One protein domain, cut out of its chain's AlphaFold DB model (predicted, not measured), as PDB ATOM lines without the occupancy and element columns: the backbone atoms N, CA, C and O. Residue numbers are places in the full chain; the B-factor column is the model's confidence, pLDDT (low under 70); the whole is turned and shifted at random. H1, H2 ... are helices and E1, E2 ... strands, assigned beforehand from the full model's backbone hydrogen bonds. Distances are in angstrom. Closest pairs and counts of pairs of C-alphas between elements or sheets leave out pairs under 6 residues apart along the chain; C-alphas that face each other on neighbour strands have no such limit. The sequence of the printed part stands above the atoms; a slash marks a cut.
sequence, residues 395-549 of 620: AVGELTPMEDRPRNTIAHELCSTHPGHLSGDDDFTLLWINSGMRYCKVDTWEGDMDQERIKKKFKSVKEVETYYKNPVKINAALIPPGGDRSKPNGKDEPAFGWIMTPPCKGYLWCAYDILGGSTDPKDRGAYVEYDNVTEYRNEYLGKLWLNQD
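What this domain is: This is residues 395 to 549 of the 620 residues of a protein of Wickerhamomyces anomalus (strain ATCC 58044 / CBS 1984 / NCYC 433 / NRRL Y-366-8) (UniProt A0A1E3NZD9). The core is a small sandwich, two three-stranded sheets face to face with their strands crossed: E1, E5 and E8 make one, E2, E7 and E6 the other. The hairpin of E3 and E4 packs over the other face of the first sheet, near E1 and E5; the short helices H1, H2 and H3 form a group off to one side, and the long helix H4 follows E8 away from the sandwich. Long loops, residues 480 to 497 and 513 to 525, reach out from the sandwich, away from H3 and H4. The printed part has 155 residues, with four named helices and eight named strands in the order E1 E2 E3 E4 H1 H2 H3 E5 E6 E7 E8 H4; the class is mixed, helices and strands, with under half of the residues in named elements. The whole is compact, with a radius of gyration of the C-alphas of 15.7 A and spans of 46 by 40 by 25 A.

Where its parts are: E1, residues 395 to 397, begins at C-alpha 395 (199.412, 194.109, 191.932). E2 is residues 413 to 416, E3 419 to 422 and E4 430 to 433. H1, residues 445 to 448, H2, 452 to 457, and H3, 461 to 469, follow; H3 is 12.3 A long. E5 is residues 476 to 479, E6 498 to 500, E7 509 to 512 and E8 526 to 529. H4, residues 532 to 546, is 20.8 A long and ends at C-alpha 546 (197.597, 194.318, 171.284).

How they stand to each other: The sheet with order E1 E5 E8 is antiparallel, with N 395 and O 478 3.0 A apart and N 479 and O 526 2.7 A apart. In the antiparallel sheet E2 E7 E6, N 511 and O 414 are 2.8 A apart and N 510 and O 499 2.8 A. In the sandwich, the sheets' best planes are 14 degrees apart and the strands cross at 73 degrees; the closest C-alphas of E1 and E2 are Gly 397 and Ser 416, 5.9 A. In the antiparallel hairpin E3 and E4, N 431 and O 421 are 2.8 A apart; the closest C-alphas of E1 and E3 are Ala 395 and Pro 419, 5.5 A. H1 and H3 touch, closest at the C-alphas of Trp 445 and Glu 465, 5.4 A. H2 and H3 are close but not clearly touching, about perpendicular at 85 degrees, with the C-alphas of Ile 454 and Val 464 closest at 7.8 A. H4 touches no helix and is only just not on the sheet E1 E5 E8, with 4 pairs of C-alphas within 10 A. In H3 and H4 every O i to N i+4 pair is within hydrogen-bond range, in H2 1 of 2; H1 is too short for such a pair.

The domain as a whole: The C-alphas farthest apart are those of Gly 490 and Asp 549, 47.5 A. The printed part has no cut. The links E1 to E2, E4 to H1, E5 to E6 and E7 to E8 are long. The mean pLDDT of the printed part is 93.8, and no printed residue is under 70.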
ATOM      1  N   ALA A 395     198.440 193.932 193.007       97.44
ATOM      2  CA  ALA A 395     199.412 194.109 191.932       97.44
ATOM      3  C   ALA A 395     199.459 192.818 191.113       97.44
ATOM      4  O   ALA A 395     199.601 191.744 191.692       97.44
ATOM      5  N   VAL A 396     199.350 192.910 189.789       97.19
ATOM      6  CA  VAL A 396     199.378 191.741 188.892       97.19
ATOM      7  C   VAL A 396     200.542 191.845 187.930       97.19
ATOM      8  O   VAL A 396     200.750 192.898 187.327       97.19
ATOM      9  N   GLY A 397     201.323 190.785 187.785       96.44
ATOM     10  CA  GLY A 397     202.530 190.848 186.971       96.44
ATOM     11  C   GLY A 397     203.489 189.711 187.272       96.44
ATOM     12  O   GLY A 397     203.052 188.600 187.563       96.44
ATOM     13  N   GLU A 398     204.783 190.022 187.221       94.81
ATOM     14  CA  GLU A 398     205.865 189.114 187.594       94.81
ATOM     15  C   GLU A 398     206.376 189.423 189.002       94.81
ATOM     16  O   GLU A 398     206.702 190.576 189.301       94.81
ATOM     17  N   LEU A 399     206.477 188.399 189.857       93.94
ATOM     18  CA  LEU A 399     207.206 188.530 191.121       93.94
ATOM     19  C   LEU A 399     208.664 188.892 190.840       93.94
ATOM     20  O   LEU A 399     209.327 188.277 190.006       93.94
ATOM     21  N   THR A 400     209.177 189.878 191.571       92.31
ATOM     22  CA  THR A 400     210.579 190.281 191.463       92.31
ATOM     23  C   THR A 400     211.454 189.191 192.096       92.31
ATOM     24  O   THR A 400     211.234 188.856 193.273       92.31
ATOM     25  N   PRO A 401     212.431 188.621 191.363       89.50
ATOM     26  CA  PRO A 401     213.390 187.663 191.915       89.50
ATOM     27  C   PRO A 401     214.139 188.249 193.110       89.50
ATOM     28  O   PRO A 401     214.326 189.461 193.191       89.50
ATOM     29  N   MET A 402     214.556 187.411 194.060       86.62
ATOM     30  CA  MET A 402     215.157 187.883 195.315       86.62
ATOM     31  C   MET A 402     216.418 188.723 195.077       86.62
ATOM     32  O   MET A 402     216.607 189.735 195.743       86.62
ATOM     33  N   GLU A 403     217.224 188.336 194.093       84.69
ATOM     34  CA  GLU A 403     218.438 189.011 193.638       84.69
ATOM     35  C   GLU A 403     218.196 190.409 193.044       84.69
ATOM     36  O   GLU A 403     219.085 191.261 193.096       84.69
ATOM     37  N   ASP A 404     216.992 190.655 192.521       83.75
ATOM     38  CA  ASP A 404     216.588 191.928 191.918       83.75
ATOM     39  C   ASP A 404     215.829 192.825 192.908       83.75
ATOM     40  O   ASP A 404     215.627 194.019 192.646       83.75
ATOM     41  N   ARG A 405     215.415 192.277 194.060       85.12
ATOM     42  CA  ARG A 405     214.766 193.051 195.122       85.12
ATOM     43  C   ARG A 405     215.775 194.009 195.750       85.12
ATOM     44  O   ARG A 405     216.948 193.662 195.921       85.12
ATOM     45  N   PRO A 406     215.348 195.212 196.169       71.69
ATOM     46  CA  PRO A 406     216.218 196.115 196.912       71.69
ATOM     47  C   PRO A 406     216.872 195.397 198.109       71.69
ATOM     48  O   PRO A 406     216.183 194.964 199.018       71.69
ATOM     49  N   ARG A 407     218.207 195.257 198.116       70.25
ATOM     50  CA  ARG A 407     219.014 194.772 199.264       70.25
ATOM     51  C   ARG A 407     218.579 193.414 199.866       70.25
ATOM     52  O   ARG A 407     218.845 193.172 201.039       70.25
ATOM     53  N   ASN A 408     217.992 192.517 199.064       71.44
ATOM     54  CA  ASN A 408     217.517 191.184 199.478       71.44
ATOM     55  C   ASN A 408     216.474 191.210 200.617       71.44
ATOM     56  O   ASN A 408     216.570 190.425 201.563       71.44
ATOM     57  N   THR A 409     215.481 192.106 200.542       87.62
ATOM     58  CA  THR A 409     214.353 192.110 201.489       87.62
ATOM     59  C   THR A 409     213.618 190.772 201.523       87.62
ATOM     60  O   THR A 409     213.433 190.119 200.491       87.62
ATOM     61  N   ILE A 410     213.116 190.401 202.704       91.06
ATOM     62  CA  ILE A 410     212.260 189.219 202.864       91.06
ATOM     63  C   ILE A 410     210.864 189.442 202.279       91.06
ATOM     64  O   ILE A 410     210.206 188.470 201.917       91.06
ATOM     65  N   ALA A 411     210.412 190.699 202.194       93.94
ATOM     66  CA  ALA A 411     209.192 191.059 201.484       93.94
ATOM     67  C   ALA A 411     209.272 190.630 200.014       93.94
ATOM     68  O   ALA A 411     210.249 190.928 199.319       93.94
ATOM     69  N   HIS A 412     208.232 189.957 199.528       95.62
ATOM     70  CA  HIS A 412     208.021 189.786 198.100       95.62
ATOM     71  C   HIS A 412     207.662 191.140 197.498       95.62
ATOM     72  O   HIS A 412     206.872 191.892 198.063       95.62
ATOM     73  N   GLU A 413     208.251 191.448 196.346       95.62
ATOM     74  CA  GLU A 413     207.955 192.662 195.594       95.62
ATOM     75  C   GLU A 413     207.301 192.281 194.265       95.62
ATOM     76  O   GLU A 413     207.874 191.520 193.480       95.62
ATOM     77  N   LEU A 414     206.142 192.869 193.971       96.69
ATOM     78  CA  LEU A 414     205.538 192.831 192.642       96.69
ATOM     79  C   LEU A 414     205.274 194.259 192.180       96.69
ATOM     80  O   LEU A 414     204.451 194.964 192.765       96.69
ATOM     81  N   CYS A 415     205.943 194.681 191.109       94.81
ATOM     82  CA  CYS A 415     205.734 196.002 190.526       94.81
ATOM     83  C   CYS A 415     204.981 195.919 189.213       94.81
ATOM     84  O   CYS A 415     205.412 195.256 188.273       94.81
ATOM     85  N   SER A 416     203.865 196.635 189.148       94.94
ATOM     86  CA  SER A 416     202.991 196.630 187.990       94.94
ATOM     87  C   SER A 416     202.344 197.985 187.767       94.94
ATOM     88  O   SER A 416     202.067 198.755 188.688       94.94
ATOM     89  N   THR A 417     202.102 198.271 186.498       95.25
ATOM     90  CA  THR A 417     201.284 199.389 186.024       95.25
ATOM     91  C   THR A 417     199.792 199.053 186.005       95.25
ATOM     92  O   THR A 417     198.966 199.952 185.852       95.25
ATOM     93  N   HIS A 418     199.439 197.779 186.194       95.56
ATOM     94  CA  HIS A 418     198.078 197.269 186.095       95.56
ATOM     95  C   HIS A 418     197.556 196.941 187.499       95.56
ATOM     96  O   HIS A 418     198.117 196.076 188.177       95.56
ATOM     97  N   PRO A 419     196.503 197.617 187.981       96.25
ATOM     98  CA  PRO A 419     195.733 197.102 189.103       96.25
ATOM     99  C   PRO A 419     194.914 195.890 188.635       96.25
ATOM    100  O   PRO A 419     194.364 195.903 187.532       96.25
ATOM    101  N   GLY A 420     194.816 194.857 189.470       97.75
ATOM    102  CA  GLY A 420     193.962 193.695 189.218       97.75
ATOM    103  C   GLY A 420     193.010 193.399 190.369       97.75
ATOM    104  O   GLY A 420     193.179 193.913 191.476       97.75
ATOM    105  N   HIS A 421     192.019 192.547 190.111       98.25
ATOM    106  CA  HIS A 421     191.039 192.117 191.108       98.25
ATOM    107  C   HIS A 421     190.902 190.600 191.153       98.25
ATOM    108  O   HIS A 421     190.482 189.978 190.177       98.25
ATOM    109  N   LEU A 422     191.216 190.021 192.312       97.62
ATOM    110  CA  LEU A 422     190.970 188.612 192.608       97.62
ATOM    111  C   LEU A 422     189.511 188.380 192.991       97.62
ATOM    112  O   LEU A 422     188.871 189.241 193.598       97.62
ATOM    113  N   SER A 423     189.007 187.197 192.673       97.44
ATOM    114  CA  SER A 423     187.709 186.726 193.127       97.44
ATOM    115  C   SER A 423     187.717 186.541 194.638       97.44
ATOM    116  O   SER A 423     188.569 185.850 195.188       97.44
ATOM    117  N   GLY A 424     186.749 187.150 195.322       95.38
ATOM    118  CA  GLY A 424     186.512 186.885 196.740       95.38
ATOM    119  C   GLY A 424     185.823 185.549 197.029       95.38
ATOM    120  O   GLY A 424     185.664 185.217 198.200       95.38
ATOM    121  N   ASP A 425     185.377 184.831 195.991       96.25
ATOM    122  CA  ASP A 425     184.660 183.560 196.136       96.25
ATOM    123  C   ASP A 425     185.621 182.360 196.240       96.25
ATOM    124  O   ASP A 425     185.293 181.376 196.900       96.25
ATOM    125  N   ASP A 426     186.802 182.436 195.611       96.19
ATOM    126  CA  ASP A 426     187.818 181.367 195.613       96.19
ATOM    127  C   ASP A 426     189.227 181.832 196.016       96.19
ATOM    128  O   ASP A 426     190.143 181.016 196.085       96.19
ATOM    129  N   ASP A 427     189.401 183.129 196.288       95.38
ATOM    130  CA  ASP A 427     190.648 183.757 196.727       95.38
ATOM    131  C   ASP A 427     191.847 183.589 195.766       95.38
ATOM    132  O   ASP A 427     192.978 183.922 196.123       95.38
ATOM    133  N   PHE A 428     191.611 183.124 194.534       95.88
ATOM    134  CA  PHE A 428     192.656 182.739 193.579       95.88
ATOM    135  C   PHE A 428     192.421 183.296 192.172       95.88
ATOM    136  O   PHE A 428     193.353 183.762 191.521       95.88
ATOM    137  N   THR A 429     191.184 183.269 191.676       97.06
ATOM    138  CA  THR A 429     190.895 183.605 190.279       97.06
ATOM    139  C   THR A 429     191.055 185.100 190.027       97.06
ATOM    140  O   THR A 429     190.321 185.916 190.587       97.06
ATOM    141  N   LEU A 430     191.947 185.481 189.108       97.69
ATOM    142  CA  LEU A 430     192.035 186.862 188.634       97.69
ATOM    143  C   LEU A 430     190.852 187.185 187.717       97.69
ATOM    144  O   LEU A 430     190.736 186.654 186.614       97.69
ATOM    145  N   LEU A 431     189.958 188.060 188.176       98.31
ATOM    146  CA  LEU A 431     188.729 188.403 187.464       98.31
ATOM    147  C   LEU A 431     189.009 189.332 186.284       98.31
ATOM    148  O   LEU A 431     188.548 189.088 185.166       98.31
ATOM    149  N   TRP A 432     189.739 190.415 186.542       98.50
ATOM    150  CA  TRP A 432     190.037 191.445 185.557       98.50
ATOM    151  C   TRP A 432     191.192 192.349 185.999       98.50
ATOM    152  O   TRP A 432     191.560 192.377 187.179       98.50
ATOM    153  N   ILE A 433     191.747 193.087 185.037       98.00
ATOM    154  CA  ILE A 433     192.807 194.085 185.236       98.00
ATOM    155  C   ILE A 433     192.427 195.409 184.568       98.00
ATOM    156  O   ILE A 433     191.653 195.412 183.611       98.00
ATOM    157  N   ASN A 434     192.966 196.530 185.043       96.12
ATOM    158  CA  ASN A 434     192.781 197.847 184.416       96.12
ATOM    159  C   ASN A 434     194.083 198.337 183.748       96.12
ATOM    160  O   ASN A 434     195.158 197.812 184.021       96.12
ATOM    161  N   SER A 435     193.995 199.416 182.962       94.38
ATOM    162  CA  SER A 435     195.077 200.053 182.188       94.38
ATOM    163  C   SER A 435     195.502 199.322 180.908       94.38
ATOM    164  O   SER A 435     196.586 199.579 180.382       94.38
ATOM    165  N   GLY A 436     194.624 198.486 180.352       95.06
ATOM    166  CA  GLY A 436     194.869 197.740 179.122       95.06
ATOM    167  C   GLY A 436     195.706 196.483 179.358       95.06
ATOM    168  O   GLY A 436     195.655 195.883 180.425       95.06
ATOM    169  N   MET A 437     196.452 196.061 178.334       94.94
ATOM    170  CA  MET A 437     197.391 194.929 178.423       94.94
ATOM    171  C   MET A 437     198.844 195.330 178.194       94.94
ATOM    172  O   MET A 437     199.745 194.526 178.393       94.94
ATOM    173  N   ARG A 438     199.095 196.552 177.728       94.75
ATOM    174  CA  ARG A 438     200.437 197.019 177.391       94.75
ATOM    175  C   ARG A 438     201.207 197.333 178.671       94.75
ATOM    176  O   ARG A 438     200.702 198.118 179.464       94.75
ATOM    177  N   TYR A 439     202.445 196.847 178.826       94.31
ATOM    178  CA  TYR A 439     203.224 197.065 180.058       94.31
ATOM    179  C   TYR A 439     203.245 198.533 180.512       94.31
ATOM    180  O   TYR A 439     203.074 198.805 181.693       94.31
ATOM    181  N   CYS A 440     203.401 199.498 179.604       94.00
ATOM    182  CA  CYS A 440     203.176 200.906 179.929       94.00
ATOM    183  C   CYS A 440     202.287 201.574 178.883       94.00
ATOM    184  O   CYS A 440     202.628 201.628 177.702       94.00
ATOM    185  N   LYS A 441     201.161 202.145 179.324       88.19
ATOM    186  CA  LYS A 441     200.191 202.803 178.434       88.19
ATOM    187  C   LYS A 441     200.665 204.137 177.848       88.19
ATOM    188  O   LYS A 441     200.012 204.669 176.958       88.19
ATOM    189  N   VAL A 442     201.760 204.702 178.364       90.75
ATOM    190  CA  VAL A 442     202.296 205.999 177.928       90.75
ATOM    191  C   VAL A 442     203.703 205.835 177.368       90.75
ATOM    192  O   VAL A 442     204.572 205.217 177.978       90.75
ATOM    193  N   ASP A 443     203.953 206.465 176.229       93.62
ATOM    194  CA  ASP A 443     205.246 206.435 175.553       93.62
ATOM    195  C   ASP A 443     206.264 207.310 176.308       93.62
ATOM    196  O   ASP A 443     206.353 208.517 176.103       93.62
ATOM    197  N   THR A 444     206.971 206.697 177.263       94.38
ATOM    198  CA  THR A 444     207.896 207.370 178.202       94.38
ATOM    199  C   THR A 444     209.276 206.732 178.291       94.38
ATOM    200  O   THR A 444     210.112 207.194 179.061       94.38
ATOM    201  N   TRP A 445     209.544 205.718 177.466       94.44
ATOM    202  CA  TRP A 445     210.781 204.934 177.493       94.44
ATOM    203  C   TRP A 445     212.052 205.792 177.412       94.44
ATOM    204  O   TRP A 445     213.026 205.463 178.075       94.44
ATOM    205  N   GLU A 446     212.052 206.904 176.668       93.31
ATOM    206  CA  GLU A 446     213.213 207.804 176.562       93.31
ATOM    207  C   GLU A 446     213.586 208.432 177.909       93.31
ATOM    208  O   GLU A 446     214.743 208.364 178.312       93.31
ATOM    209  N   GLY A 447     212.609 208.998 178.625       92.31
ATOM    210  CA  GLY A 447     212.838 209.616 179.935       92.31
ATOM    211  C   GLY A 447     212.974 208.598 181.069       92.31
ATOM    212  O   GLY A 447     213.649 208.851 182.065       92.31
ATOM    213  N   ASP A 448     212.360 207.426 180.913       94.12
ATOM    214  CA  ASP A 448     212.419 206.358 181.907       94.12
ATOM    215  C   ASP A 448     213.759 205.614 181.903       94.12
ATOM    216  O   ASP A 448     214.129 205.064 182.940       94.12
ATOM    217  N   MET A 449     214.518 205.637 180.796       92.75
ATOM    218  CA  MET A 449     215.868 205.057 180.746       92.75
ATOM    219  C   MET A 449     216.795 205.611 181.816       92.75
ATOM    220  O   MET A 449     217.751 204.936 182.178       92.75
ATOM    221  N   ASP A 450     216.544 206.821 182.318       90.31
ATOM    222  CA  ASP A 450     217.385 207.409 183.348       90.31
ATOM    223  C   ASP A 450     217.101 206.916 184.765       90.31
ATOM    224  O   ASP A 450     217.950 207.085 185.647       90.31
ATOM    225  N   GLN A 451     215.963 206.250 184.967       90.88
ATOM    226  CA  GLN A 451     215.539 205.712 186.254       90.88
ATOM    227  C   GLN A 451     216.377 204.486 186.634       90.88
ATOM    228  O   GLN A 451     216.550 203.563 185.838       90.88
ATOM    229  N   GLU A 452     216.849 204.428 187.882       88.31
ATOM    230  CA  GLU A 452     217.754 203.373 188.364       88.31
ATOM    231  C   GLU A 452     217.212 201.954 188.114       88.31
ATOM    232  O   GLU A 452     217.933 201.086 187.621       88.31
ATOM    233  N   ARG A 453     215.920 201.728 188.391       86.31
ATOM    234  CA  ARG A 453     215.258 200.429 188.179       86.31
ATOM    235  C   ARG A 453     215.281 199.994 186.711       86.31
ATOM    236  O   ARG A 453     215.425 198.811 186.424       86.31
ATOM    237  N   ILE A 454     215.151 200.946 185.791       91.62
ATOM    238  CA  ILE A 454     215.138 200.686 184.350       91.62
ATOM    239  C   ILE A 454     216.565 200.444 183.843       91.62
ATOM    240  O   ILE A 454     216.786 199.449 183.155       91.62
ATOM    241  N   LYS A 455     217.544 201.258 184.269       91.19
ATOM    242  CA  LYS A 455     218.978 201.085 183.948       91.19
ATOM    243  C   LYS A 455     219.532 199.722 184.354       91.19
ATOM    244  O   LYS A 455     220.381 199.176 183.658       91.19
ATOM    245  N   LYS A 456     219.074 199.180 185.486       88.31
ATOM    246  CA  LYS A 456     219.485 197.847 185.953       88.31
ATOM    247  C   LYS A 456     218.961 196.726 185.053       88.31
ATOM    248  O   LYS A 456     219.668 195.749 184.845       88.31
ATOM    249  N   LYS A 457     217.743 196.873 184.517       89.50
ATOM    250  CA  LYS A 457     217.061 195.823 183.745       89.50
ATOM    251  C   LYS A 457     217.359 195.876 182.241       89.50
ATOM    252  O   LYS A 457     217.362 194.832 181.596       89.50
ATOM    253  N   PHE A 458     217.611 197.057 181.679       94.00
ATOM    254  CA  PHE A 458     217.719 197.252 180.230       94.00
ATOM    255  C   PHE A 458     218.961 198.053 179.844       94.00
ATOM    256  O   PHE A 458     219.337 199.008 180.523       94.00
ATOM    257  N   LYS A 459     219.579 197.691 178.715       94.31
ATOM    258  CA  LYS A 459     220.827 198.311 178.236       94.31
ATOM    259  C   LYS A 459     220.592 199.454 177.255       94.31
ATOM    260  O   LYS A 459     221.497 200.252 177.018       94.31
ATOM    261  N   SER A 460     219.404 199.534 176.658       95.62
ATOM    262  CA  SER A 460     219.102 200.509 175.612       95.62
ATOM    263  C   SER A 460     217.661 201.013 175.666       95.62
ATOM    264  O   SER A 460     216.746 200.299 176.073       95.62
ATOM    265  N   VAL A 461     217.450 202.241 175.176       95.88
ATOM    266  CA  VAL A 461     216.113 202.843 175.005       95.88
ATOM    267  C   VAL A 461     215.202 201.926 174.184       95.88
ATOM    268  O   VAL A 461     214.016 201.795 174.476       95.88
ATOM    269  N   LYS A 462     215.765 201.252 173.172       96.69
ATOM    270  CA  LYS A 462     215.019 200.361 172.281       96.69
ATOM    271  C   LYS A 462     214.495 199.120 173.000       96.69
ATOM    272  O   LYS A 462     213.377 198.693 172.723       96.69
ATOM    273  N   GLU A 463     215.267 198.553 173.924       96.50
ATOM    274  CA  GLU A 463     214.809 197.433 174.753       96.50
ATOM    275  C   GLU A 463     213.627 197.840 175.635       96.50
ATOM    276  O   GLU A 463     212.643 197.103 175.711       96.50
ATOM    277  N   VAL A 464     213.676 199.034 176.233       95.56
ATOM    278  CA  VAL A 464     212.573 199.551 177.057       95.56
ATOM    279  C   VAL A 464     211.350 199.869 176.223       95.56
ATOM    280  O   VAL A 464     210.248 199.518 176.626       95.56
ATOM    281  N   GLU A 465     211.520 200.468 175.044       96.38
ATOM    282  CA  GLU A 465     210.419 200.686 174.106       96.38
ATOM    283  C   GLU A 465     209.714 199.362 173.772       96.38
ATOM    284  O   GLU A 465     208.488 199.276 173.868       96.38
ATOM    285  N   THR A 466     210.478 198.323 173.416       95.56
ATOM    286  CA  THR A 466     209.938 196.991 173.115       95.56
ATOM    287  C   THR A 466     209.223 196.397 174.325       95.56
ATOM    288  O   THR A 466     208.073 195.978 174.209       95.56
ATOM    289  N   TYR A 467     209.852 196.417 175.502       94.62
ATOM    290  CA  TYR A 467     209.253 195.903 176.733       94.62
ATOM    291  C   TYR A 467     207.960 196.646 177.094       94.62
ATOM    292  O   TYR A 467     206.945 196.021 177.383       94.62
ATOM    293  N   TYR A 468     207.956 197.977 176.987       95.19
ATOM    294  CA  TYR A 468     206.789 198.811 177.272       95.19
ATOM    295  C   TYR A 468     205.648 198.573 176.289       95.19
ATOM    296  O   TYR A 468     204.507 198.839 176.649       95.19
ATOM    297  N   LYS A 469     205.932 198.148 175.053       94.75
ATOM    298  CA  LYS A 469     204.936 197.849 174.009       94.75
ATOM    299  C   LYS A 469     204.398 196.421 174.060       94.75
ATOM    300  O   LYS A 469     203.347 196.172 173.471       94.75
ATOM    301  N   ASN A 470     205.074 195.515 174.753       94.69
ATOM    302  CA  ASN A 470     204.630 194.136 174.908       94.69
ATOM    303  C   ASN A 470     203.539 193.999 175.984       94.69
ATOM    304  O   ASN A 470     203.365 194.907 176.812       94.69
ATOM    305  N   PRO A 471     202.785 192.882 175.975       95.00
ATOM    306  CA  PRO A 471     201.847 192.578 177.034       95.00
ATOM    307  C   PRO A 471     202.548 192.535 178.391       95.00
ATOM    308  O   PRO A 471     203.681 192.061 178.492       95.00
ATOM    309  N   VAL A 472     201.869 192.987 179.443       95.06
ATOM    310  CA  VAL A 472     202.293 192.680 180.809       95.06
ATOM    311  C   VAL A 472     202.267 191.161 180.997       95.06
ATOM    312  O   VAL A 472     201.272 190.504 180.693       95.06
ATOM    313  N   LYS A 473     203.374 190.588 181.472       95.00
ATOM    314  CA  LYS A 473     203.427 189.171 181.831       95.00
ATOM    315  C   LYS A 473     202.821 188.998 183.218       95.00
ATOM    316  O   LYS A 473     203.234 189.678 184.151       95.00
ATOM    317  N   ILE A 474     201.821 188.126 183.337       97.00
ATOM    318  CA  ILE A 474     201.051 187.927 184.570       97.00
ATOM    319  C   ILE A 474     201.216 186.480 185.019       97.00
ATOM    320  O   ILE A 474     200.493 185.604 184.541       97.00
ATOM    321  N   ASN A 475     202.144 186.262 185.950       95.75
ATOM    322  CA  ASN A 475     202.339 184.979 186.625       95.75
ATOM    323  C   ASN A 475     201.982 185.003 188.106       95.75
ATOM    324  O   ASN A 475     201.877 183.953 188.727       95.75
ATOM    325  N   ALA A 476     201.738 186.186 188.658       97.62
ATOM    326  CA  ALA A 476     201.350 186.317 190.038       97.62
ATOM    327  C   ALA A 476     200.411 187.498 190.270       97.62
ATOM    328  O   ALA A 476     200.335 188.453 189.484       97.62
ATOM    329  N   ALA A 477     199.711 187.427 191.395       98.00
ATOM    330  CA  ALA A 477     198.966 188.525 191.982       98.00
ATOM    331  C   ALA A 477     199.383 188.699 193.446       98.00
ATOM    332  O   ALA A 477     199.310 187.750 194.220       98.00
ATOM    333  N   LEU A 478     199.796 189.903 193.838       98.19
ATOM    334  CA  LEU A 478     200.215 190.213 195.204       98.19
ATOM    335  C   LEU A 478     199.153 191.065 195.907       98.19
ATOM    336  O   LEU A 478     198.777 192.136 195.419       98.19
ATOM    337  N   ILE A 479     198.699 190.585 197.065       97.38
ATOM    338  CA  ILE A 479     197.767 191.231 197.992       97.38
ATOM    339  C   ILE A 479     198.585 191.892 199.110       97.38
ATOM    340  O   ILE A 479     199.060 191.200 200.013       97.38
ATOM    341  N   PRO A 480     198.760 193.219 199.096       96.62
ATOM    342  CA  PRO A 480     199.495 193.899 200.150       96.62
ATOM    343  C   PRO A 480     198.646 194.088 201.419       96.62
ATOM    344  O   PRO A 480     197.413 194.127 201.346       96.62
ATOM    345  N   PRO A 481     199.285 194.269 202.590       95.50
ATOM    346  CA  PRO A 481     198.619 194.736 203.804       95.50
ATOM    347  C   PRO A 481     197.902 196.079 203.604       95.50
ATOM    348  O   PRO A 481     198.266 196.878 202.737       95.50
ATOM    349  N   GLY A 482     196.908 196.351 204.454       90.69
ATOM    350  CA  GLY A 482     196.109 197.578 204.397       90.69
ATOM    351  C   GLY A 482     196.932 198.866 204.533       90.69
ATOM    352  O   GLY A 482     197.895 198.942 205.300       90.69
ATOM    353  N   GLY A 483     196.523 199.906 203.800       89.88
ATOM    354  CA  GLY A 483     197.186 201.217 203.765       89.88
ATOM    355  C   GLY A 483     197.070 202.038 205.050       89.88
ATOM    356  O   GLY A 483     197.671 203.102 205.166       89.88
ATOM    357  N   ASP A 484     196.314 201.560 206.033       92.94
ATOM    358  CA  ASP A 484     196.261 202.101 207.389       92.94
ATOM    359  C   ASP A 484     197.452 201.691 208.259       92.94
ATOM    360  O   ASP A 484     197.617 202.220 209.363       92.94
ATOM    361  N   ARG A 485     198.304 200.792 207.758       92.62
ATOM    362  CA  ARG A 485     199.464 200.274 208.475       92.62
ATOM    363  C   ARG A 485     200.767 200.765 207.860       92.62
ATOM    364  O   ARG A 485     200.913 200.910 206.649       92.62
ATOM    365  N   SER A 486     201.739 201.001 208.733       94.38
ATOM    366  CA  SER A 486     203.115 201.281 208.341       94.38
ATOM    367  C   SER A 486     204.083 200.752 209.385       94.38
ATOM    368  O   SER A 486     203.827 200.867 210.588       94.38
ATOM    369  N   LYS A 487     205.209 200.198 208.930       94.38
ATOM    370  CA  LYS A 487     206.270 199.687 209.800       94.38
ATOM    371  C   LYS A 487     207.653 200.201 209.378       94.38
ATOM    372  O   LYS A 487     208.398 199.499 208.687       94.38
ATOM    373  N   PRO A 488     208.032 201.418 209.803       92.31
ATOM    374  CA  PRO A 488     209.396 201.904 209.642       92.31
ATOM    375  C   PRO A 488     210.394 200.960 210.314       92.31
ATOM    376  O   PRO A 488     210.114 200.384 211.368       92.31
ATOM    377  N   ASN A 489     211.558 200.794 209.703       90.31
ATOM    378  CA  ASN A 489     212.586 199.866 210.153       90.31
ATOM    379  C   ASN A 489     213.972 200.349 209.700       90.31
ATOM    380  O   ASN A 489     214.083 201.171 208.795       90.31
ATOM    381  N   GLY A 490     215.026 199.830 210.332       85.81
ATOM    382  CA  GLY A 490     216.421 200.085 209.947       85.81
ATOM    383  C   GLY A 490     217.025 198.997 209.054       85.81
ATOM    384  O   GLY A 490     218.240 198.842 209.053       85.81
ATOM    385  N   LYS A 491     216.191 198.184 208.392       81.50
ATOM    386  CA  LYS A 491     216.583 196.991 207.622       81.50
ATOM    387  C   LYS A 491     216.241 197.105 206.130       81.50
ATOM    388  O   LYS A 491     216.211 196.093 205.446       81.50
ATOM    389  N   ASP A 492     215.937 198.317 205.657       85.88
ATOM    390  CA  ASP A 492     215.501 198.623 204.285       85.88
ATOM    391  C   ASP A 492     214.263 197.849 203.793       85.88
ATOM    392  O   ASP A 492     213.933 197.889 202.610       85.88
ATOM    393  N   GLU A 493     213.533 197.190 204.698       92.19
ATOM    394  CA  GLU A 493     212.266 196.536 204.383       92.19
ATOM    395  C   GLU A 493     211.201 197.593 204.043       92.19
ATOM    396  O   GLU A 493     211.199 198.689 204.627       92.19
ATOM    397  N   PRO A 494     210.247 197.291 203.150       93.62
ATOM    398  CA  PRO A 494     209.203 198.233 202.776       93.62
ATOM    399  C   PRO A 494     208.333 198.561 203.992       93.62
ATOM    400  O   PRO A 494     207.738 197.693 204.629       93.62
ATOM    401  N   ALA A 495     208.241 199.845 204.335       94.69
ATOM    402  CA  ALA A 495     207.408 200.284 205.451       94.69
ATOM    403  C   ALA A 495     205.909 200.279 205.111       94.69
ATOM    404  O   ALA A 495     205.092 200.342 206.026       94.69
ATOM    405  N   PHE A 496     205.547 200.228 203.827       95.44
ATOM    406  CA  PHE A 496     204.177 200.314 203.324       95.44
ATOM    407  C   PHE A 496     203.909 199.201 202.311       95.44
ATOM    408  O   PHE A 496     204.808 198.816 201.568       95.44
ATOM    409  N   GLY A 497     202.658 198.742 202.244       95.75
ATOM    410  CA  GLY A 497     202.249 197.698 201.300       95.75
ATOM    411  C   GLY A 497     202.210 198.173 199.846       95.75
ATOM    412  O   GLY A 497     202.299 197.355 198.941       95.75
ATOM    413  N   TRP A 498     202.124 199.486 199.615       96.31
ATOM    414  CA  TRP A 498     202.127 200.109 198.293       96.31
ATOM    415  C   TRP A 498     203.148 201.241 198.225       96.31
ATOM    416  O   TRP A 498     203.131 202.145 199.063       96.31
ATOM    417  N   ILE A 499     203.983 201.233 197.187       93.81
ATOM    418  CA  ILE A 499     204.941 202.299 196.883       93.81
ATOM    419  C   ILE A 499     204.787 202.696 195.414       93.81
ATOM    420  O   ILE A 499     204.976 201.881 194.511       93.81
ATOM    421  N   MET A 500     204.455 203.962 195.169       92.62
ATOM    422  CA  MET A 500     204.457 204.537 193.824       92.62
ATOM    423  C   MET A 500     205.896 204.780 193.368       92.62
ATOM    424  O   MET A 500     206.713 205.292 194.134       92.62
ATOM    425  N   THR A 501     206.201 204.458 192.112       91.44
ATOM    426  CA  THR A 501     207.538 204.649 191.536       91.44
ATOM    427  C   THR A 501     207.491 205.589 190.325       91.44
ATOM    428  O   THR A 501     206.457 205.656 189.664       91.44
ATOM    429  N   PRO A 502     208.575 206.324 190.003       92.06
ATOM    430  CA  PRO A 502     208.579 207.278 188.886       92.06
ATOM    431  C   PRO A 502     208.285 206.722 187.474       92.06
ATOM    432  O   PRO A 502     207.619 207.438 186.718       92.06
ATOM    433  N   PRO A 503     208.746 205.510 187.077       93.38
ATOM    434  CA  PRO A 503     208.564 205.009 185.715       93.38
ATOM    435  C   PRO A 503     207.109 205.000 185.235       93.38
ATOM    436  O   PRO A 503     206.159 204.874 186.014       93.38
ATOM    437  N   CYS A 504     206.935 205.095 183.919       94.06
ATOM    438  CA  CYS A 504     205.649 205.154 183.243       94.06
ATOM    439  C   CYS A 504     204.797 206.338 183.739       94.06
ATOM    440  O   CYS A 504     203.616 206.179 184.015       94.06
ATOM    441  N   LYS A 505     205.382 207.535 183.916       92.19
ATOM    442  CA  LYS A 505     204.719 208.725 184.513       92.19
ATOM    443  C   LYS A 505     204.039 208.459 185.865       92.19
ATOM    444  O   LYS A 505     202.942 208.963 186.111       92.19
ATOM    445  N   GLY A 506     204.651 207.659 186.732       90.75
ATOM    446  CA  GLY A 506     204.070 207.339 188.038       90.75
ATOM    447  C   GLY A 506     202.986 206.257 188.013       90.75
ATOM    448  O   GLY A 506     202.360 206.004 189.041       90.75
ATOM    449  N   TYR A 507     202.736 205.614 186.865       91.75
ATOM    450  CA  TYR A 507     201.793 204.494 186.790       91.75
ATOM    451  C   TYR A 507     202.369 203.191 187.342       91.75
ATOM    452  O   TYR A 507     201.586 202.307 187.677       91.75
ATOM    453  N   LEU A 508     203.693 203.044 187.455       94.75
ATOM    454  CA  LEU A 508     204.296 201.846 188.035       94.75
ATOM    455  C   LEU A 508     204.205 201.892 189.569       94.75
ATOM    456  O   LEU A 508     204.812 202.749 190.216       94.75
ATOM    457  N   TRP A 509     203.475 200.944 190.154       95.69
ATOM    458  CA  TRP A 509     203.344 200.775 191.600       95.69
ATOM    459  C   TRP A 509     203.913 199.431 192.025       95.69
ATOM    460  O   TRP A 509     203.639 198.413 191.396       95.69
ATOM    461  N   CYS A 510     204.670 199.434 193.113       95.56
ATOM    462  CA  CYS A 510     205.206 198.240 193.746       95.56
ATOM    463  C   CYS A 510     204.370 197.875 194.961       95.56
ATOM    464  O   CYS A 510     204.132 198.725 195.826       95.56
ATOM    465  N   ALA A 511     203.926 196.625 195.005       97.12
ATOM    466  CA  ALA A 511     203.253 196.045 196.148       97.12
ATOM    467  C   ALA A 511     204.188 195.112 196.912       97.12
ATOM    468  O   ALA A 511     205.021 194.430 196.307       97.12
ATOM    469  N   TYR A 512     203.992 195.069 198.226       96.75
ATOM    470  CA  TYR A 512     204.758 194.241 199.145       96.75
ATOM    471  C   TYR A 512     203.838 193.511 200.111       96.75
ATOM    472  O   TYR A 512     202.899 194.098 200.651       96.75
ATOM    473  N   ASP A 513     204.122 192.237 200.351       96.44
ATOM    474  CA  ASP A 513     203.342 191.376 201.240       96.44
ATOM    475  C   ASP A 513     203.779 191.484 202.711       96.44
ATOM    476  O   ASP A 513     203.085 190.987 203.588       96.44
ATOM    477  N   ILE A 514     204.911 192.117 203.030       95.88
ATOM    478  CA  ILE A 514     205.449 192.160 204.397       95.88
ATOM    479  C   ILE A 514     205.855 193.587 204.753       95.88
ATOM    480  O   ILE A 514     206.746 194.144 204.122       95.88
ATOM    481  N   LEU A 515     205.267 194.167 205.807       95.56
ATOM    482  CA  LEU A 515     205.676 195.497 206.279       95.56
ATOM    483  C   LEU A 515     206.849 195.402 207.255       95.56
ATOM    484  O   LEU A 515     206.743 194.791 208.321       95.56
ATOM    485  N   GLY A 516     207.963 196.056 206.932       94.06
ATOM    486  CA  GLY A 516     209.108 196.231 207.828       94.06
ATOM    487  C   GLY A 516     209.731 194.934 208.356       94.06
ATOM    488  O   GLY A 516     210.285 194.928 209.457       94.06
ATOM    489  N   GLY A 517     209.574 193.821 207.632       92.19
ATOM    490  CA  GLY A 517     209.979 192.483 208.071       92.19
ATOM    491  C   GLY A 517     209.202 191.938 209.284       92.19
ATOM    492  O   GLY A 517     209.633 190.966 209.906       92.19
ATOM    493  N   SER A 518     208.078 192.560 209.658       93.75
ATOM    494  CA  SER A 518     207.295 192.273 210.873       93.75
ATOM    495  C   SER A 518     206.650 190.898 210.839       93.75
ATOM    496  O   SER A 518     206.049 190.552 209.837       93.75
ATOM    497  N   THR A 519     206.706 190.099 211.905       93.62
ATOM    498  CA  THR A 519     206.019 188.791 211.992       93.62
ATOM    499  C   THR A 519     204.552 188.879 212.436       93.62
ATOM    500  O   THR A 519     203.892 187.846 212.504       93.62
ATOM    501  N   ASP A 520     204.024 190.077 212.728       94.88
ATOM    502  CA  ASP A 520     202.602 190.269 213.054       94.88
ATOM    503  C   ASP A 520     201.741 189.899 211.830       94.88
ATOM    504  O   ASP A 520     201.924 190.509 210.774       94.88
ATOM    505  N   PRO A 521     200.779 188.960 211.942       94.38
ATOM    506  CA  PRO A 521     199.881 188.604 210.843       94.38
ATOM    507  C   PRO A 521     199.143 189.794 210.221       94.38
ATOM    508  O   PRO A 521     198.776 189.746 209.055       94.38
ATOM    509  N   LYS A 522     198.931 190.882 210.969       93.00
ATOM    510  CA  LYS A 522     198.279 192.091 210.446       93.00
ATOM    511  C   LYS A 522     199.194 192.938 209.555       93.00
ATOM    512  O   LYS A 522     198.698 193.763 208.799       93.00
ATOM    513  N   ASP A 523     200.509 192.757 209.663       95.69
ATOM    514  CA  ASP A 523     201.524 193.381 208.803       95.69
ATOM    515  C   ASP A 523     201.893 192.474 207.610       95.69
ATOM    516  O   ASP A 523     202.859 192.754 206.896       95.69
ATOM    517  N   ARG A 524     201.146 191.376 207.418       95.94
ATOM    518  CA  ARG A 524     201.347 190.378 206.367       95.94
ATOM    519  C   ARG A 524     200.170 190.384 205.394       95.94
ATOM    520  O   ARG A 524     199.007 190.390 205.788       95.94
ATOM    521  N   GLY A 525     200.508 190.411 204.119       95.81
ATOM    522  CA  GLY A 525     199.637 190.189 202.988       95.81
ATOM    523  C   GLY A 525     199.805 188.761 202.489       95.81
ATOM    524  O   GLY A 525     200.210 187.866 203.230       95.81
ATOM    525  N   ALA A 526     199.496 188.555 201.218       95.81
ATOM    526  CA  ALA A 526     199.636 187.270 200.554       95.81
ATOM    527  C   ALA A 526     199.954 187.485 199.077       95.81
ATOM    528  O   ALA A 526     199.852 188.594 198.556       95.81
ATOM    529  N   TYR A 527     200.303 186.417 198.381       95.81
ATOM    530  CA  TYR A 527     200.378 186.424 196.933       95.81
ATOM    531  C   TYR A 527     199.904 185.080 196.389       95.81
ATOM    532  O   TYR A 527     199.867 184.076 197.100       95.81
ATOM    533  N   VAL A 528     199.515 185.097 195.124       96.19
ATOM    534  CA  VAL A 528     199.103 183.938 194.346       96.19
ATOM    535  C   VAL A 528     200.081 183.811 193.191       96.19
ATOM    536  O   VAL A 528     200.286 184.788 192.475       96.19
ATOM    537  N   GLU A 529     200.668 182.632 193.019       96.50
ATOM    538  CA  GLU A 529     201.401 182.252 191.810       96.50
ATOM    539  C   GLU A 529     200.484 181.406 190.925       96.50
ATOM    540  O   GLU A 529     199.741 180.549 191.412       96.50
ATOM    541  N   TYR A 530     200.511 181.677 189.627       96.75
ATOM    542  CA  TYR A 530     199.698 180.993 188.637       96.75
ATOM    543  C   TYR A 530     200.464 179.841 187.999       96.75
ATOM    544  O   TYR A 530     201.686 179.855 187.902       96.75
ATOM    545  N   ASP A 531     199.729 178.827 187.549       95.44
ATOM    546  CA  ASP A 531     200.316 177.765 186.745       95.44
ATOM    547  C   ASP A 531     200.648 178.252 185.324       95.44
ATOM    548  O   ASP A 531     200.115 179.251 184.830       95.44
ATOM    549  N   ASN A 532     201.500 177.494 184.628       95.19
ATOM    550  CA  ASN A 532     201.911 177.819 183.261       95.19
ATOM    551  C   ASN A 532     200.712 177.991 182.314       95.19
ATOM    552  O   ASN A 532     200.743 178.821 181.413       95.19
ATOM    553  N   VAL A 533     199.637 177.219 182.507       95.12
ATOM    554  CA  VAL A 533     198.437 177.294 181.662       95.12
ATOM    555  C   VAL A 533     197.744 178.646 181.823       95.12
ATOM    556  O   VAL A 533     197.364 179.276 180.832       95.12
ATOM    557  N   THR A 534     197.597 179.117 183.058       95.38
ATOM    558  CA  THR A 534     197.012 180.419 183.377       95.38
ATOM    559  C   THR A 534     197.915 181.553 182.899       95.38
ATOM    560  O   THR A 534     197.412 182.511 182.308       95.38
ATOM    561  N   GLU A 535     199.235 181.423 183.055       95.62
ATOM    562  CA  GLU A 535     200.215 182.356 182.485       95.62
ATOM    563  C   GLU A 535     200.069 182.479 180.962       95.62
ATOM    564  O   GLU A 535     199.866 183.583 180.446       95.62
ATOM    565  N   TYR A 536     200.085 181.354 180.239       96.50
ATOM    566  CA  TYR A 536     199.915 181.333 178.785       96.50
ATOM    567  C   TYR A 536     198.566 181.903 178.362       96.50
ATOM    568  O   TYR A 536     198.474 182.594 177.348       96.50
ATOM    569  N   ARG A 537     197.510 181.659 179.144       96.56
ATOM    570  CA  ARG A 537     196.184 182.220 178.886       96.56
ATOM    571  C   ARG A 537     196.178 183.740 179.041       96.56
ATOM    572  O   ARG A 537     195.608 184.422 178.191       96.56
ATOM    573  N   ASN A 538     196.823 184.277 180.073       96.25
ATOM    574  CA  ASN A 538     196.944 185.722 180.268       96.25
ATOM    575  C   ASN A 538     197.759 186.371 179.140       96.25
ATOM    576  O   ASN A 538     197.317 187.362 178.557       96.25
ATOM    577  N   GLU A 539     198.895 185.775 178.765       96.44
ATOM    578  CA  GLU A 539     199.718 186.250 177.646       96.44
ATOM    579  C   GLU A 539     198.945 186.209 176.319       96.44
ATOM    580  O   GLU A 539     198.966 187.170 175.545       96.44
ATOM    581  N   TYR A 540     198.198 185.132 176.074       97.06
ATOM    582  CA  TYR A 540     197.358 184.970 174.891       97.06
ATOM    583  C   TYR A 540     196.310 186.085 174.771       97.06
ATOM    584  O   TYR A 540     196.154 186.682 173.703       97.06
ATOM    585  N   LEU A 541     195.615 186.410 175.868       97.38
ATOM    586  CA  LEU A 541     194.661 187.523 175.898       97.38
ATOM    587  C   LEU A 541     195.363 188.873 175.677       97.38
ATOM    588  O   LEU A 541     194.845 189.717 174.943       97.38
ATOM    589  N   GLY A 542     196.561 189.052 176.239       96.81
ATOM    590  CA  GLY A 542     197.396 190.232 176.026       96.81
ATOM    591  C   GLY A 542     197.814 190.436 174.567       96.81
ATOM    592  O   GLY A 542     197.670 191.533 174.021       96.81
ATOM    593  N   LYS A 543     198.265 189.377 173.888       97.25
ATOM    594  CA  LYS A 543     198.632 189.430 172.462       97.25
ATOM    595  C   LYS A 543     197.427 189.668 171.552       97.25
ATOM    596  O   LYS A 543     197.527 190.441 170.598       97.25
ATOM    597  N   LEU A 544     196.273 189.069 171.864       96.56
ATOM    598  CA  LEU A 544     195.014 189.356 171.167       96.56
ATOM    599  C   LEU A 544     194.616 190.826 171.281       96.56
ATOM    600  O   LEU A 544     194.267 191.452 170.274       96.56
ATOM    601  N   TRP A 545     194.689 191.367 172.499       97.06
ATOM    602  CA  TRP A 545     194.404 192.768 172.776       97.06
ATOM    603  C   TRP A 545     195.287 193.697 171.935       97.06
ATOM    604  O   TRP A 545     194.780 194.580 171.247       97.06
ATOM    605  N   LEU A 546     196.605 193.461 171.943       96.50
ATOM    606  CA  LEU A 546     197.597 194.318 171.284       96.50
ATOM    607  C   LEU A 546     197.781 194.057 169.784       96.50
ATOM    608  O   LEU A 546     198.596 194.731 169.157       96.50
ATOM    609  N   ASN A 547     197.039 193.117 169.189       95.62
ATOM    610  CA  ASN A 547     197.208 192.719 167.787       95.62
ATOM    611  C   ASN A 547     198.620 192.190 167.455       95.62
ATOM    612  O   ASN A 547     199.168 192.523 166.404       95.62
ATOM    613  N   GLN A 548     199.229 191.403 168.344       94.56
ATOM    614  CA  GLN A 548     200.619 190.953 168.203       94.56
ATOM    615  C   GLN A 548     200.714 189.468 167.854       94.56
ATOM    616  O   GLN A 548     200.052 188.637 168.470       94.56
ATOM    617  N   ASP A 549     201.558 189.142 166.871       92.50
ATOM    618  CA  ASP A 549     201.853 187.772 166.419       92.50
ATOM    619  C   ASP A 549     200.613 186.928 166.092       92.50
ATOM    620  O   ASP A 549     200.576 185.721 166.341       92.50
TER     621      ASP A 549